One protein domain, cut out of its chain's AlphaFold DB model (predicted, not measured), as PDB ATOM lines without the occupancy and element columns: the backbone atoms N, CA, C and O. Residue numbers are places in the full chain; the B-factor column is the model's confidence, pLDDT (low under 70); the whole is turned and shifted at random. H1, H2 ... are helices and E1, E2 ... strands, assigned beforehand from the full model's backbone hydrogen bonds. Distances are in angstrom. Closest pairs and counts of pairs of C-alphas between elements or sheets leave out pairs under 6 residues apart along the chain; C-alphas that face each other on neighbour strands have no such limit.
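What this domain is: This is residues 65 to 160 of the 236 residues of an uncharacterized protein of Candidatus Woykebacteria bacterium GWB1_45_5 (UniProt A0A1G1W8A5). A twisted three-stranded sheet, E1, E2 and E3, has a separate two-stranded hairpin, E4 and E5, loosely over one of its faces, with E4 over the edge strand E1 and E5 farther out from the sheet, and a very short helix, H1, grazes the sheet near its other edge strand, E3. One long loop, residues 91 to 102, joins E2 to E3 within the three-stranded sheet, and another, residues 125 to 139, joins H1 to E4. The printed part has 96 residues with one named helix and five named strands, in the order E1, E2, E3, H1, E4, E5; the sheets, E1 - E2 - E3 and E4 - E5, are both antiparallel. The class is mostly strand, though under half of the residues, 39 of 96, are in named elements. The whole is compact, with a radius of gyration of the C-alphas of 13.8 A and spans of 43 by 32 by 19 A.

Where its parts are: E1, residues 70 to 77, begins at C-alpha 70 (37.057, 50.072, -29.287) and is 19.3 A long. E2, residues 83 to 90, measures 22.0 A, and E3, residues 103 to 109, measures 18.5 A. H1, residues 121 to 124, begins at C-alpha 121 (43.822, 47.636, -44.511) and is 5.1 A long. E4, residues 140 to 143, measures 10.3 A. E5, residues 151 to 158, measures 22.2 A and ends at C-alpha 158 (33.669, 62.855, -46.903).

How they stand to each other: E1, E2 and E3 form a meander, each strand the antiparallel neighbour of the one before. E1 and E2 are a hairpin at 166 degrees, with N 74 and O 86 within hydrogen-bond range at 2.9 A. E2 and E3 are a hairpin at 162 degrees, with N 87 and O 106 at 2.8 A. This sheet is twisted, its C-alphas lying up to 4.3 A off the best plane. Residues 106 to 107 of E3 also pair, antiparallel, with residues 118 to 119. H1 is on the sheet but only grazes it; its closest C-alphas to E3 are those of Ser 124 and Asp 104, 5.4 A apart. H1 is too short for an O i to N i+4 pair; its one O i to N i+3 pair is within range. The closest C-alphas of E1 and E4, Val 74 and Ile 141, are 7.2 A apart. E4 and E5 are a hairpin at 166 degrees, with N 142 and O 153 at 2.8 A. E5 is apart from E1, E2 and E3.

The domain as a whole: The two C-alphas farthest apart, those of Asp 97 and Pro 147, are 45.0 A apart. The printed part has no cut. The links E2 to E3, E3 to H1 and H1 to E4 are long. The mean pLDDT of the printed part is 81.7; residues 93 to 101, 122 to 137 and 160 are under 70.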
ATOM      1  N   LEU A  65      42.358  42.043 -27.735       93.88
ATOM      2  CA  LEU A  65      42.282  43.485 -27.935       93.88
ATOM      3  C   LEU A  65      41.667  44.137 -26.694       93.88
ATOM      4  O   LEU A  65      40.683  43.645 -26.140       93.88
ATOM      5  N   ASP A  66      42.248  45.257 -26.274       94.12
ATOM      6  CA  ASP A  66      41.722  46.054 -25.167       94.12
ATOM      7  C   ASP A  66      40.380  46.689 -25.558       94.12
ATOM      8  O   ASP A  66      40.311  47.512 -26.472       94.12
ATOM      9  N   GLN A  67      39.309  46.314 -24.858       94.75
ATOM     10  CA  GLN A  67      37.961  46.825 -25.109       94.75
ATOM     11  C   GLN A  67      37.851  48.343 -24.951       94.75
ATOM     12  O   GLN A  67      37.036  48.954 -25.637       94.75
ATOM     13  N   SER A  68      38.678  48.956 -24.099       92.94
ATOM     14  CA  SER A  68      38.668  50.408 -23.881       92.94
ATOM     15  C   SER A  68      39.102  51.205 -25.115       92.94
ATOM     16  O   SER A  68      38.816  52.397 -25.223       92.94
ATOM     17  N   LEU A  69      39.758  50.543 -26.073       90.94
ATOM     18  CA  LEU A  69      40.213  51.131 -27.329       90.94
ATOM     19  C   LEU A  69      39.222  50.915 -28.484       90.94
ATOM     20  O   LEU A  69      39.468  51.389 -29.591       90.94
ATOM     21  N   ILE A  70      38.092  50.239 -28.262       92.62
ATOM     22  CA  ILE A  70      37.057  50.072 -29.287       92.62
ATOM     23  C   ILE A  70      36.222  51.352 -29.376       92.62
ATOM     24  O   ILE A  70      35.537  51.735 -28.434       92.62
ATOM     25  N   LEU A  71      36.243  51.987 -30.546       89.19
ATOM     26  CA  LEU A  71      35.498  53.215 -30.823       89.19
ATOM     27  C   LEU A  71      34.082  52.926 -31.332       89.19
ATOM     28  O   LEU A  71      33.142  53.660 -31.038       89.19
ATOM     29  N   LYS A  72      33.925  51.853 -32.113       91.88
ATOM     30  CA  LYS A  72      32.637  51.396 -32.644       91.88
ATOM     31  C   LYS A  72      32.683  49.899 -32.900       91.88
ATOM     32  O   LYS A  72      33.730  49.372 -33.269       91.88
ATOM     33  N   GLN A  73      31.553  49.219 -32.739       95.19
ATOM     34  CA  GLN A  73      31.447  47.797 -33.043       95.19
ATOM     35  C   GLN A  73      30.055  47.411 -33.538       95.19
ATOM     36  O   GLN A  73      29.058  47.992 -33.112       95.19
ATOM     37  N   VAL A  74      29.995  46.385 -34.384       96.81
ATOM     38  CA  VAL A  74      28.758  45.696 -34.771       96.81
ATOM     39  C   VAL A  74      28.994  44.195 -34.686       96.81
ATOM     40  O   VAL A  74      29.990  43.685 -35.196       96.81
ATOM     41  N   SER A  75      28.082  43.488 -34.021       97.50
ATOM     42  CA  SER A  75      28.134  42.028 -33.899       97.50
ATOM     43  C   SER A  75      27.316  41.370 -35.004       97.50
ATOM     44  O   SER A  75      26.265  41.883 -35.384       97.50
ATOM     45  N   PHE A  76      27.779  40.228 -35.500       97.31
ATOM     46  CA  PHE A  76      27.061  39.428 -36.487       97.31
ATOM     47  C   PHE A  76      27.404  37.943 -36.354       97.31
ATOM     48  O   PHE A  76      28.441  37.575 -35.807       97.31
ATOM     49  N   THR A  77      26.538  37.081 -36.876       97.19
ATOM     50  CA  THR A  77      26.801  35.642 -37.007       97.19
ATOM     51  C   THR A  77      27.171  35.349 -38.453       97.19
ATOM     52  O   THR A  77      26.407  35.696 -39.353       97.19
ATOM     53  N   ASN A  78      28.340  34.750 -38.677       97.12
ATOM     54  CA  ASN A  78      28.828  34.438 -40.022       97.12
ATOM     55  C   ASN A  78      28.117  33.212 -40.636       97.12
ATOM     56  O   ASN A  78      27.327  32.539 -39.968       97.12
ATOM     57  N   SER A  79      28.433  32.874 -41.890       96.56
ATOM     58  CA  SER A  79      27.864  31.705 -42.588       96.56
ATOM     59  C   SER A  79      28.104  30.365 -41.886       96.56
ATOM     60  O   SER A  79      27.365  29.410 -42.113       96.56
ATOM     61  N   GLN A  80      29.115  30.291 -41.017       96.75
ATOM     62  CA  GLN A  80      29.468  29.104 -40.238       96.75
ATOM     63  C   GLN A  80      28.755  29.044 -38.878       96.75
ATOM     64  O   GLN A  80      29.072  28.174 -38.067       96.75
ATOM     65  N   GLY A  81      27.846  29.978 -38.581       96.25
ATOM     66  CA  GLY A  81      27.152  30.045 -37.293       96.25
ATOM     67  C   GLY A  81      28.007  30.589 -36.145       96.25
ATOM     68  O   GLY A  81      27.613  30.476 -34.988       96.25
ATOM     69  N   LYS A  82      29.174  31.178 -36.431       96.50
ATOM     70  CA  LYS A  82      30.075  31.735 -35.413       96.50
ATOM     71  C   LYS A  82      29.800  33.218 -35.195       96.50
ATOM     72  O   LYS A  82      29.708  33.984 -36.156       96.50
ATOM     73  N   SER A  83      29.746  33.621 -33.930       97.75
ATOM     74  CA  SER A  83      29.698  35.024 -33.525       97.75
ATOM     75  C   SER A  83      30.994  35.745 -33.902       97.75
ATOM     76  O   SER A  83      32.102  35.303 -33.583       97.75
ATOM     77  N   LYS A  84      30.847  36.879 -34.578       97.88
ATOM     78  CA  LYS A  84      31.916  37.769 -35.021       97.88
ATOM     79  C   LYS A  84      31.562  39.211 -34.679       97.88
ATOM     80  O   LYS A  84      30.399  39.549 -34.446       97.88
ATOM     81  N   LYS A  85      32.575  40.069 -34.655       97.81
ATOM     82  CA  LYS A  85      32.417  41.514 -34.503       97.81
ATOM     83  C   LYS A  85      33.228  42.219 -35.572       97.81
ATOM     84  O   LYS A  85      34.397  41.901 -35.758       97.81
ATOM     85  N   PHE A  86      32.622  43.190 -36.237       96.25
ATOM     86  CA  PHE A  86      33.368  44.238 -36.915       96.25
ATOM     87  C   PHE A  86      33.641  45.343 -35.896       96.25
ATOM     88  O   PHE A  86      32.710  45.770 -35.208       96.25
ATOM     89  N   ILE A  87      34.885  45.799 -35.786       95.06
ATOM     90  CA  ILE A  87      35.290  46.837 -34.836       95.06
ATOM     91  C   ILE A  87      36.120  47.927 -35.515       95.06
ATOM     92  O   ILE A  87      36.915  47.656 -36.414       95.06
ATOM     93  N   ILE A  88      35.959  49.153 -35.025       91.56
ATOM     94  CA  ILE A  88      36.868  50.279 -35.243       91.56
ATOM     95  C   ILE A  88      37.673  50.441 -33.952       91.56
ATOM     96  O   ILE A  88      37.096  50.642 -32.882       91.56
ATOM     97  N   TYR A  89      38.991  50.310 -34.043       90.56
ATOM     98  CA  TYR A  89      39.912  50.160 -32.922       90.56
ATOM     99  C   TYR A  89      40.944  51.287 -32.909       90.56
ATOM    100  O   TYR A  89      41.710  51.444 -33.856       90.56
ATOM    101  N   LYS A  90      40.982  52.067 -31.830       87.56
ATOM    102  CA  LYS A  90      41.925  53.171 -31.641       87.56
ATOM    103  C   LYS A  90      43.364  52.656 -31.604       87.56
ATOM    104  O   LYS A  90      43.679  51.734 -30.853       87.56
ATOM    105  N   ILE A  91      44.254  53.296 -32.360       83.50
ATOM    106  CA  ILE A  91      45.688  52.994 -32.324       83.50
ATOM    107  C   ILE A  91      46.285  53.627 -31.056       83.50
ATOM    108  O   ILE A  91      46.190  54.836 -30.838       83.50
ATOM    109  N   ALA A  92      46.849  52.798 -30.173       70.75
ATOM    110  CA  ALA A  92      47.436  53.245 -28.910       70.75
ATOM    111  C   ALA A  92      48.773  53.975 -29.125       70.75
ATOM    112  O   ALA A  92      49.547  53.616 -30.008       70.75
ATOM    113  N   GLY A  93      49.068  54.961 -28.273       65.75
ATOM    114  CA  GLY A  93      50.357  55.664 -28.269       65.75
ATOM    115  C   GLY A  93      50.464  56.851 -29.227       65.75
ATOM    116  O   GLY A  93      51.504  57.503 -29.248       65.75
ATOM    117  N   GLU A  94      49.410  57.185 -29.976       61.59
ATOM    118  CA  GLU A  94      49.394  58.427 -30.747       61.59
ATOM    119  C   GLU A  94      48.973  59.622 -29.889       61.59
ATOM    120  O   GLU A  94      47.811  59.789 -29.519       61.59
ATOM    121  N   THR A  95      49.945  60.485 -29.609       53.38
ATOM    122  CA  THR A  95      49.743  61.884 -29.235       53.38
ATOM    123  C   THR A  95      49.685  62.701 -30.522       53.38
ATOM    124  O   THR A  95      50.650  63.375 -30.876       53.38
ATOM    125  N   SER A  96      48.628  62.560 -31.322       52.22
ATOM    126  CA  SER A  96      48.519  63.402 -32.511       52.22
ATOM    127  C   SER A  96      48.085  64.807 -32.095       52.22
ATOM    128  O   SER A  96      47.063  64.949 -31.430       52.22
ATOM    129  N   ASP A  97      48.775  65.840 -32.588       61.41
ATOM    130  CA  ASP A  97      48.275  67.230 -32.621       61.41
ATOM    131  C   ASP A  97      46.974  67.369 -33.450       61.41
ATOM    132  O   ASP A  97      46.395  68.447 -33.579       61.41
ATOM    133  N   TYR A  98      46.519  66.265 -34.047       60.41
ATOM    134  CA  TYR A  98      45.298  66.144 -34.819       60.41
ATOM    135  C   TYR A  98      44.082  65.890 -33.909       60.41
ATOM    136  O   TYR A  98      44.164  65.060 -33.001       60.41
ATOM    137  N   PRO A  99      42.933  66.542 -34.161       62.44
ATOM    138  CA  PRO A  99      41.749  66.436 -33.304       62.44
ATOM    139  C   PRO A  99      41.033  65.073 -33.343       62.44
ATOM    140  O   PRO A  99      40.126  64.853 -32.539       62.44
ATOM    141  N   TRP A 100      41.412  64.151 -34.237       63.53
ATOM    142  CA  TRP A 100      40.743  62.855 -34.403       63.53
ATOM    143  C   TRP A 100      41.702  61.685 -34.128       63.53
ATOM    144  O   TRP A 100      42.838  61.703 -34.602       63.53
ATOM    145  N   PRO A 101      41.274  60.648 -33.383       66.75
ATOM    146  CA  PRO A 101      42.110  59.484 -33.116       66.75
ATOM    147  C   PRO A 101      42.271  58.637 -34.383       66.75
ATOM    148  O   PRO A 101      41.273  58.260 -35.000       66.75
ATOM    149  N   LYS A 102      43.502  58.247 -34.738       76.56
ATOM    150  CA  LYS A 102      43.683  57.219 -35.767       76.56
ATOM    151  C   LYS A 102      43.148  55.880 -35.283       76.56
ATOM    152  O   LYS A 102      43.274  55.507 -34.110       76.56
ATOM    153  N   ALA A 103      42.548  55.155 -36.215       83.50
ATOM    154  CA  ALA A 103      41.910  53.889 -35.938       83.50
ATOM    155  C   ALA A 103      42.229  52.859 -37.017       83.50
ATOM    156  O   ALA A 103      42.275  53.152 -38.210       83.50
ATOM    157  N   ASP A 104      42.400  51.629 -36.563       88.19
ATOM    158  CA  ASP A 104      42.370  50.446 -37.396       88.19
ATOM    159  C   ASP A 104      40.962  49.858 -37.422       88.19
ATOM    160  O   ASP A 104      40.146  50.103 -36.534       88.19
ATOM    161  N   THR A 105      40.674  49.033 -38.420       91.12
ATOM    162  CA  THR A 105      39.424  48.270 -38.460       91.12
ATOM    163  C   THR A 105      39.713  46.785 -38.536       91.12
ATOM    164  O   THR A 105      40.673  46.356 -39.181       91.12
ATOM    165  N   TYR A 106      38.895  45.999 -37.840       94.75
ATOM    166  CA  TYR A 106      39.082  44.559 -37.740       94.75
ATOM    167  C   TYR A 106      37.757  43.814 -37.817       94.75
ATOM    168  O   TYR A 106      36.735  44.287 -37.319       94.75
ATOM    169  N   ILE A 107      37.806  42.594 -38.347       96.81
ATOM    170  CA  ILE A 107      36.834  41.550 -38.028       96.81
ATOM    171  C   ILE A 107      37.477  40.607 -37.017       96.81
ATOM    172  O   ILE A 107      38.558  40.070 -37.247       96.81
ATOM    173  N   VAL A 108      36.810  40.404 -35.889       97.31
ATOM    174  CA  VAL A 108      37.306  39.617 -34.758       97.31
ATOM    175  C   VAL A 108      36.261  38.603 -34.309       97.31
ATOM    176  O   VAL A 108      35.087  38.685 -34.679       97.31
ATOM    177  N   ASP A 109      36.681  37.608 -33.533       97.06
ATOM    178  CA  ASP A 109      35.738  36.739 -32.827       97.06
ATOM    179  C   ASP A 109      35.013  37.469 -31.681       97.06
ATOM    180  O   ASP A 109      35.302  38.620 -31.342       97.06
ATOM    181  N   GLU A 110      34.028  36.804 -31.081       96.44
ATOM    182  CA  GLU A 110      33.256  37.367 -29.970       96.44
ATOM    183  C   GLU A 110      34.108  37.743 -28.743       96.44
ATOM    184  O   GLU A 110      33.720  38.649 -27.993       96.44
ATOM    185  N   TYR A 111      35.279  37.117 -28.584       95.81
ATOM    186  CA  TYR A 111      36.216  37.302 -27.474       95.81
ATOM    187  C   TYR A 111      37.314  38.332 -27.754       95.81
ATOM    188  O   TYR A 111      38.126  38.586 -26.862       95.81
ATOM    189  N   LEU A 112      37.304  38.956 -28.939       95.88
ATOM    190  CA  LEU A 112      38.278  39.958 -29.377       95.88
ATOM    191  C   LEU A 112      39.718  39.422 -29.422       95.88
ATOM    192  O   LEU A 112      40.669  40.150 -29.123       95.88
ATOM    193  N   SER A 113      39.887  38.144 -29.759       95.19
ATOM    194  CA  SER A 113      41.205  37.510 -29.785       95.19
ATOM    195  C   SER A 113      42.073  38.095 -30.906       95.19
ATOM    196  O   SER A 113      41.668  38.132 -32.070       95.19
ATOM    197  N   LYS A 114      43.297  38.537 -30.588       93.75
ATOM    198  CA  LYS A 114      44.227  39.118 -31.578       93.75
ATOM    199  C   LYS A 114      44.685  38.098 -32.620       93.75
ATOM    200  O   LYS A 114      44.942  38.456 -33.763       93.75
ATOM    201  N   ASN A 115      44.772  36.826 -32.239       92.75
ATOM    202  CA  ASN A 115      45.207  35.726 -33.103       92.75
ATOM    203  C   ASN A 115      44.207  35.368 -34.219       92.75
ATOM    204  O   ASN A 115      44.600  34.733 -35.195       92.75
ATOM    205  N   THR A 116      42.936  35.756 -34.083       92.38
ATOM    206  CA  THR A 116      41.881  35.542 -35.088       92.38
ATOM    207  C   THR A 116      41.437  36.841 -35.757       92.38
ATOM    208  O   THR A 116      40.557  36.810 -36.621       92.38
ATOM    209  N   ALA A 117      42.024  37.974 -35.363       94.62
ATOM    210  CA  ALA A 117      41.680  39.284 -35.879       94.62
ATOM    211  C   ALA A 117      42.145  39.440 -37.331       94.62
ATOM    212  O   ALA A 117      43.324  39.288 -37.648       94.62
ATOM    213  N   VAL A 118      41.214  39.803 -38.209       94.69
ATOM    214  CA  VAL A 118      41.493  40.156 -39.600       94.69
ATOM    215  C   VAL A 118      41.473  41.672 -39.717       94.69
ATOM    216  O   VAL A 118      40.418  42.285 -39.566       94.69
ATOM    217  N   LYS A 119      42.636  42.280 -39.962       92.25
ATOM    218  CA  LYS A 119      42.765  43.727 -40.183       92.25
ATOM    219  C   LYS A 119      42.274  44.105 -41.582       92.25
ATOM    220  O   LYS A 119      42.697  43.491 -42.558       92.25
ATOM    221  N   ILE A 120      41.452  45.146 -41.687       88.69
ATOM    222  CA  ILE A 120      40.929  45.656 -42.962       88.69
ATOM    223  C   ILE A 120      41.749  46.883 -43.383       88.69
ATOM    224  O   ILE A 120      41.534  47.999 -42.917       88.69
ATOM    225  N   SER A 121      42.746  46.669 -44.240       70.19
ATOM    226  CA  SER A 121      43.822  47.636 -44.511       70.19
ATOM    227  C   SER A 121      43.395  48.909 -45.253       70.19
ATOM    228  O   SER A 121      43.983  49.962 -45.022       70.19
ATOM    229  N   GLN A 122      42.384  48.855 -46.123       63.31
ATOM    230  CA  GLN A 122      41.969  50.016 -46.928       63.31
ATOM    231  C   GLN A 122      41.338  51.140 -46.113       63.31
ATOM    232  O   GLN A 122      41.541  52.310 -46.421       63.31
ATOM    233  N   LEU A 123      40.636  50.787 -45.039       58.66
ATOM    234  CA  LEU A 123      40.054  51.739 -44.094       58.66
ATOM    235  C   LEU A 123      41.108  52.356 -43.157       58.66
ATOM    236  O   LEU A 123      40.845  53.346 -42.481       58.66
ATOM    237  N   SER A 124      42.315  51.786 -43.146       51.97
ATOM    238  CA  SER A 124      43.472  52.230 -42.363       51.97
ATOM    239  C   SER A 124      44.510  52.997 -43.204       51.97
ATOM    240  O   SER A 124      45.620  53.231 -42.730       51.97
ATOM    241  N   SER A 125      44.201  53.342 -44.463       45.88
ATOM    242  CA  SER A 125      45.130  54.039 -45.368       45.88
ATOM    243  C   SER A 125      45.163  55.550 -45.109       45.88
ATOM    244  O   SER A 125      44.095  56.136 -44.954       45.88
ATOM    245  N   PRO A 126      46.329  56.222 -45.197       43.03
ATOM    246  CA  PRO A 126      46.433  57.673 -45.053       43.03
ATOM    247  C   PRO A 126      45.590  58.486 -46.042       43.03
ATOM    248  O   PRO A 126      45.178  59.597 -45.735       43.03
ATOM    249  N   THR A 127      45.272  57.928 -47.212       44.97
ATOM    250  CA  THR A 127      44.428  58.586 -48.226       44.97
ATOM    251  C   THR A 127      42.929  58.497 -47.917       44.97
ATOM    252  O   THR A 127      42.154  59.313 -48.401       44.97
ATOM    253  N   TYR A 128      42.530  57.510 -47.112       50.41
ATOM    254  CA  TYR A 128      41.156  57.257 -46.652       50.41
ATOM    255  C   TYR A 128      41.096  57.260 -45.128       50.41
ATOM    256  O   TYR A 128      40.282  56.554 -44.534       50.41
ATOM    257  N   ASN A 129      42.016  58.005 -44.509       47.97
ATOM    258  CA  ASN A 129      42.327  57.899 -43.100       47.97
ATOM    259  C   ASN A 129      41.032  58.105 -42.319       47.97
ATOM    260  O   ASN A 129      40.569  59.240 -42.163       47.97
ATOM    261  N   LEU A 130      40.501  57.012 -41.756       50.44
ATOM    262  CA  LEU A 130      39.469  57.077 -40.727       50.44
ATOM    263  C   LEU A 130      39.902  58.002 -39.567       50.44
ATOM    264  O   LEU A 130      39.067  58.390 -38.766       50.44
ATOM    265  N   GLY A 131      41.191  58.367 -39.486       42.06
ATOM    266  CA  GLY A 131      41.755  59.313 -38.526       42.06
ATOM    267  C   GLY A 131      42.061  60.745 -39.001       42.06
ATOM    268  O   GLY A 131      42.436  61.540 -38.153       42.06
ATOM    269  N   GLU A 132      41.938  61.127 -40.282       41.56
ATOM    270  CA  GLU A 132      42.255  62.516 -40.724       41.56
ATOM    271  C   GLU A 132      41.023  63.324 -41.149       41.56
ATOM    272  O   GLU A 132      40.989  64.536 -40.962       41.56
ATOM    273  N   THR A 133      39.975  62.683 -41.664       42.78
ATOM    274  CA  THR A 133      38.733  63.370 -42.096       42.78
ATOM    275  C   THR A 133      37.466  62.786 -41.489       42.78
ATOM    276  O   THR A 133      36.365  63.261 -41.747       42.78
ATOM    277  N   LEU A 134      37.619  61.754 -40.675       52.09
ATOM    278  CA  LEU A 134      36.551  60.853 -40.312       52.09
ATOM    279  C   LEU A 134      36.315  60.960 -38.813       52.09
ATOM    280  O   LEU A 134      36.963  60.317 -37.991       52.09
ATOM    281  N   SER A 135      35.354  61.802 -38.443       60.50
ATOM    282  CA  SER A 135      34.765  61.681 -37.118       60.50
ATOM    283  C   SER A 135      34.175  60.278 -37.040       60.50
ATOM    284  O   SER A 135      33.243  59.951 -37.769       60.50
ATOM    285  N   VAL A 136      34.713  59.417 -36.175       61.12
ATOM    286  CA  VAL A 136      34.215  58.039 -36.002       61.12
ATOM    287  C   VAL A 136      32.708  58.013 -35.682       61.12
ATOM    288  O   VAL A 136      32.030  57.021 -35.953       61.12
ATOM    289  N   GLY A 137      32.158  59.129 -35.184       62.91
ATOM    290  CA  GLY A 137      30.719  59.339 -35.017       62.91
ATOM    291  C   GLY A 137      29.903  59.317 -36.319       62.91
ATOM    292  O   GLY A 137      28.739  58.931 -36.282       62.91
ATOM    293  N   GLU A 138      30.500  59.655 -37.463       77.31
ATOM    294  CA  GLU A 138      29.839  59.714 -38.777       77.31
ATOM    295  C   GLU A 138      29.948  58.409 -39.581       77.31
ATOM    296  O   GLU A 138      29.276  58.248 -40.601       77.31
ATOM    297  N   VAL A 139      30.750  57.445 -39.117       86.62
ATOM    298  CA  VAL A 139      30.856  56.130 -39.760       86.62
ATOM    299  C   VAL A 139      29.607  55.324 -39.454       86.62
ATOM    300  O   VAL A 139      29.349  55.009 -38.296       86.62
ATOM    301  N   LEU A 140      28.851  54.909 -40.462       90.69
ATOM    302  CA  LEU A 140      27.719  53.993 -40.301       90.69
ATOM    303  C   LEU A 140      28.119  52.607 -40.805       90.69
ATOM    304  O   LEU A 140      28.844  52.481 -41.787       90.69
ATOM    305  N   ILE A 141      27.681  51.567 -40.096       93.88
ATOM    306  CA  ILE A 141      28.044  50.176 -40.383       93.88
ATOM    307  C   ILE A 141      26.750  49.377 -40.477       93.88
ATOM    308  O   ILE A 141      25.985  49.312 -39.515       93.88
ATOM    309  N   TYR A 142      26.531  48.760 -41.629       95.88
ATOM    310  CA  TYR A 142      25.348  47.974 -41.943       95.88
ATOM    311  C   TYR A 142      25.766  46.543 -42.239       95.88
ATOM    312  O   TYR A 142      26.693  46.320 -43.010       95.88
ATOM    313  N   VAL A 143      25.062  45.567 -41.672       96.94
ATOM    314  CA  VAL A 143      25.315  44.142 -41.925       96.94
ATOM    315  C   VAL A 143      24.107  43.535 -42.620       96.94
ATOM    316  O   VAL A 143      22.974  43.797 -42.217       96.94
ATOM    317  N   SER A 144      24.345  42.727 -43.653       96.75
ATOM    318  CA  SER A 144      23.287  42.105 -44.443       96.75
ATOM    319  C   SER A 144      22.381  41.204 -43.602       96.75
ATOM    320  O   SER A 144      22.826  40.341 -42.827       96.75
ATOM    321  N   ALA A 145      21.076  41.384 -43.795       87.06
ATOM    322  CA  ALA A 145      20.057  40.505 -43.250       87.06
ATOM    323  C   ALA A 145      19.957  39.220 -44.092       87.06
ATOM    324  O   ALA A 145      20.238  39.219 -45.286       87.06
ATOM    325  N   GLY A 146      19.573  38.108 -43.466       83.56
ATOM    326  CA  GLY A 146      19.359  36.830 -44.156       83.56
ATOM    327  C   GLY A 146      20.350  35.718 -43.788       83.56
ATOM    328  O   GLY A 146      21.396  35.979 -43.188       83.56
ATOM    329  N   PRO A 147      20.000  34.454 -44.071       82.19
ATOM    330  CA  PRO A 147      20.850  33.305 -43.776       82.19
ATOM    331  C   PRO A 147      22.074  33.259 -44.705       82.19
ATOM    332  O   PRO A 147      22.025  33.726 -45.840       82.19
ATOM    333  N   GLY A 148      23.166  32.652 -44.240       93.12
ATOM    334  CA  GLY A 148      24.375  32.447 -45.043       93.12
ATOM    335  C   GLY A 148      25.440  33.529 -44.862       93.12
ATOM    336  O   GLY A 148      25.595  34.078 -43.770       93.12
ATOM    337  N   LYS A 149      26.223  33.768 -45.924       96.25
ATOM    338  CA  LYS A 149      27.385  34.670 -45.904       96.25
ATOM    339  C   LYS A 149      26.953  36.110 -45.649       96.25
ATOM    340  O   LYS A 149      26.046  36.615 -46.308       96.25
ATOM    341  N   LYS A 150      27.606  36.757 -44.684       97.56
ATOM    342  CA  LYS A 150      27.357  38.155 -44.339       97.56
ATOM    343  C   LYS A 150      28.181  39.100 -45.192       97.56
ATOM    344  O   LYS A 150      29.308  38.800 -45.587       97.56
ATOM    345  N   PHE A 151      27.592  40.261 -45.425       97.88
ATOM    346  CA  PHE A 151      28.214  41.394 -46.080       97.88
ATOM    347  C   PHE A 151      28.072  42.614 -45.185       97.88
ATOM    348  O   PHE A 151      27.075  42.769 -44.478       97.88
ATOM    349  N   ILE A 152      29.095  43.454 -45.189       97.44
ATOM    350  CA  ILE A 152      29.205  44.615 -44.320       97.44
ATOM    351  C   ILE A 152      29.389  45.823 -45.225       97.44
ATOM    352  O   ILE A 152      30.335  45.867 -46.007       97.44
ATOM    353  N   ILE A 153      28.490  46.794 -45.122       96.06
ATOM    354  CA  ILE A 153      28.629  48.085 -45.785       96.06
ATOM    355  C   ILE A 153      29.013  49.115 -44.741       96.06
ATOM    356  O   ILE A 153      28.334  49.283 -43.729       96.06
ATOM    357  N   ILE A 154      30.114  49.800 -45.000       92.88
ATOM    358  CA  ILE A 154      30.623  50.873 -44.161       92.88
ATOM    359  C   ILE A 154      30.485  52.140 -44.970       92.88
ATOM    360  O   ILE A 154      31.064  52.247 -46.051       92.88
ATOM    361  N   THR A 155      29.715  53.087 -44.456       89.94
ATOM    362  CA  THR A 155      29.537  54.373 -45.112       89.94
ATOM    363  C   THR A 155      30.078  55.494 -44.273       89.94
ATOM    364  O   THR A 155      29.931  55.494 -43.051       89.94
ATOM    365  N   THR A 156      30.609  56.499 -44.947       84.81
ATOM    366  CA  THR A 156      30.977  57.756 -44.322       84.81
ATOM    367  C   THR A 156      30.709  58.922 -45.247       84.81
ATOM    368  O   THR A 156      30.796  58.808 -46.472       84.81
ATOM    369  N   LYS A 157      30.435  60.067 -44.632       77.06
ATOM    370  CA  LYS A 157      30.513  61.354 -45.297       77.06
ATOM    371  C   LYS A 157      31.986  61.731 -45.488       77.06
ATOM    372  O   LYS A 157      32.805  61.481 -44.607       77.06
ATOM    373  N   ILE A 158      32.335  62.296 -46.641       74.56
ATOM    374  CA  ILE A 158      33.669  62.855 -46.903       74.56
ATOM    375  C   ILE A 158      33.470  64.239 -47.503       74.56
ATOM    376  O   ILE A 158      33.121  64.334 -48.673       74.56
ATOM    377  N   ALA A 159      33.689  65.303 -46.726       75.19
ATOM    378  CA  ALA A 159      33.402  66.681 -47.139       75.19
ATOM    379  C   ALA A 159      31.979  66.821 -47.739       75.19
ATOM    380  O   ALA A 159      30.993  66.750 -47.002       75.19
ATOM    381  N   GLU A 160      31.872  66.977 -49.061       69.31
ATOM    382  CA  GLU A 160      30.607  67.072 -49.811       69.31
ATOM    383  C   GLU A 160      30.160  65.750 -50.465       69.31
ATOM    384  O   GLU A 160      29.136  65.700 -51.140       69.31
TER     385      GLU A 160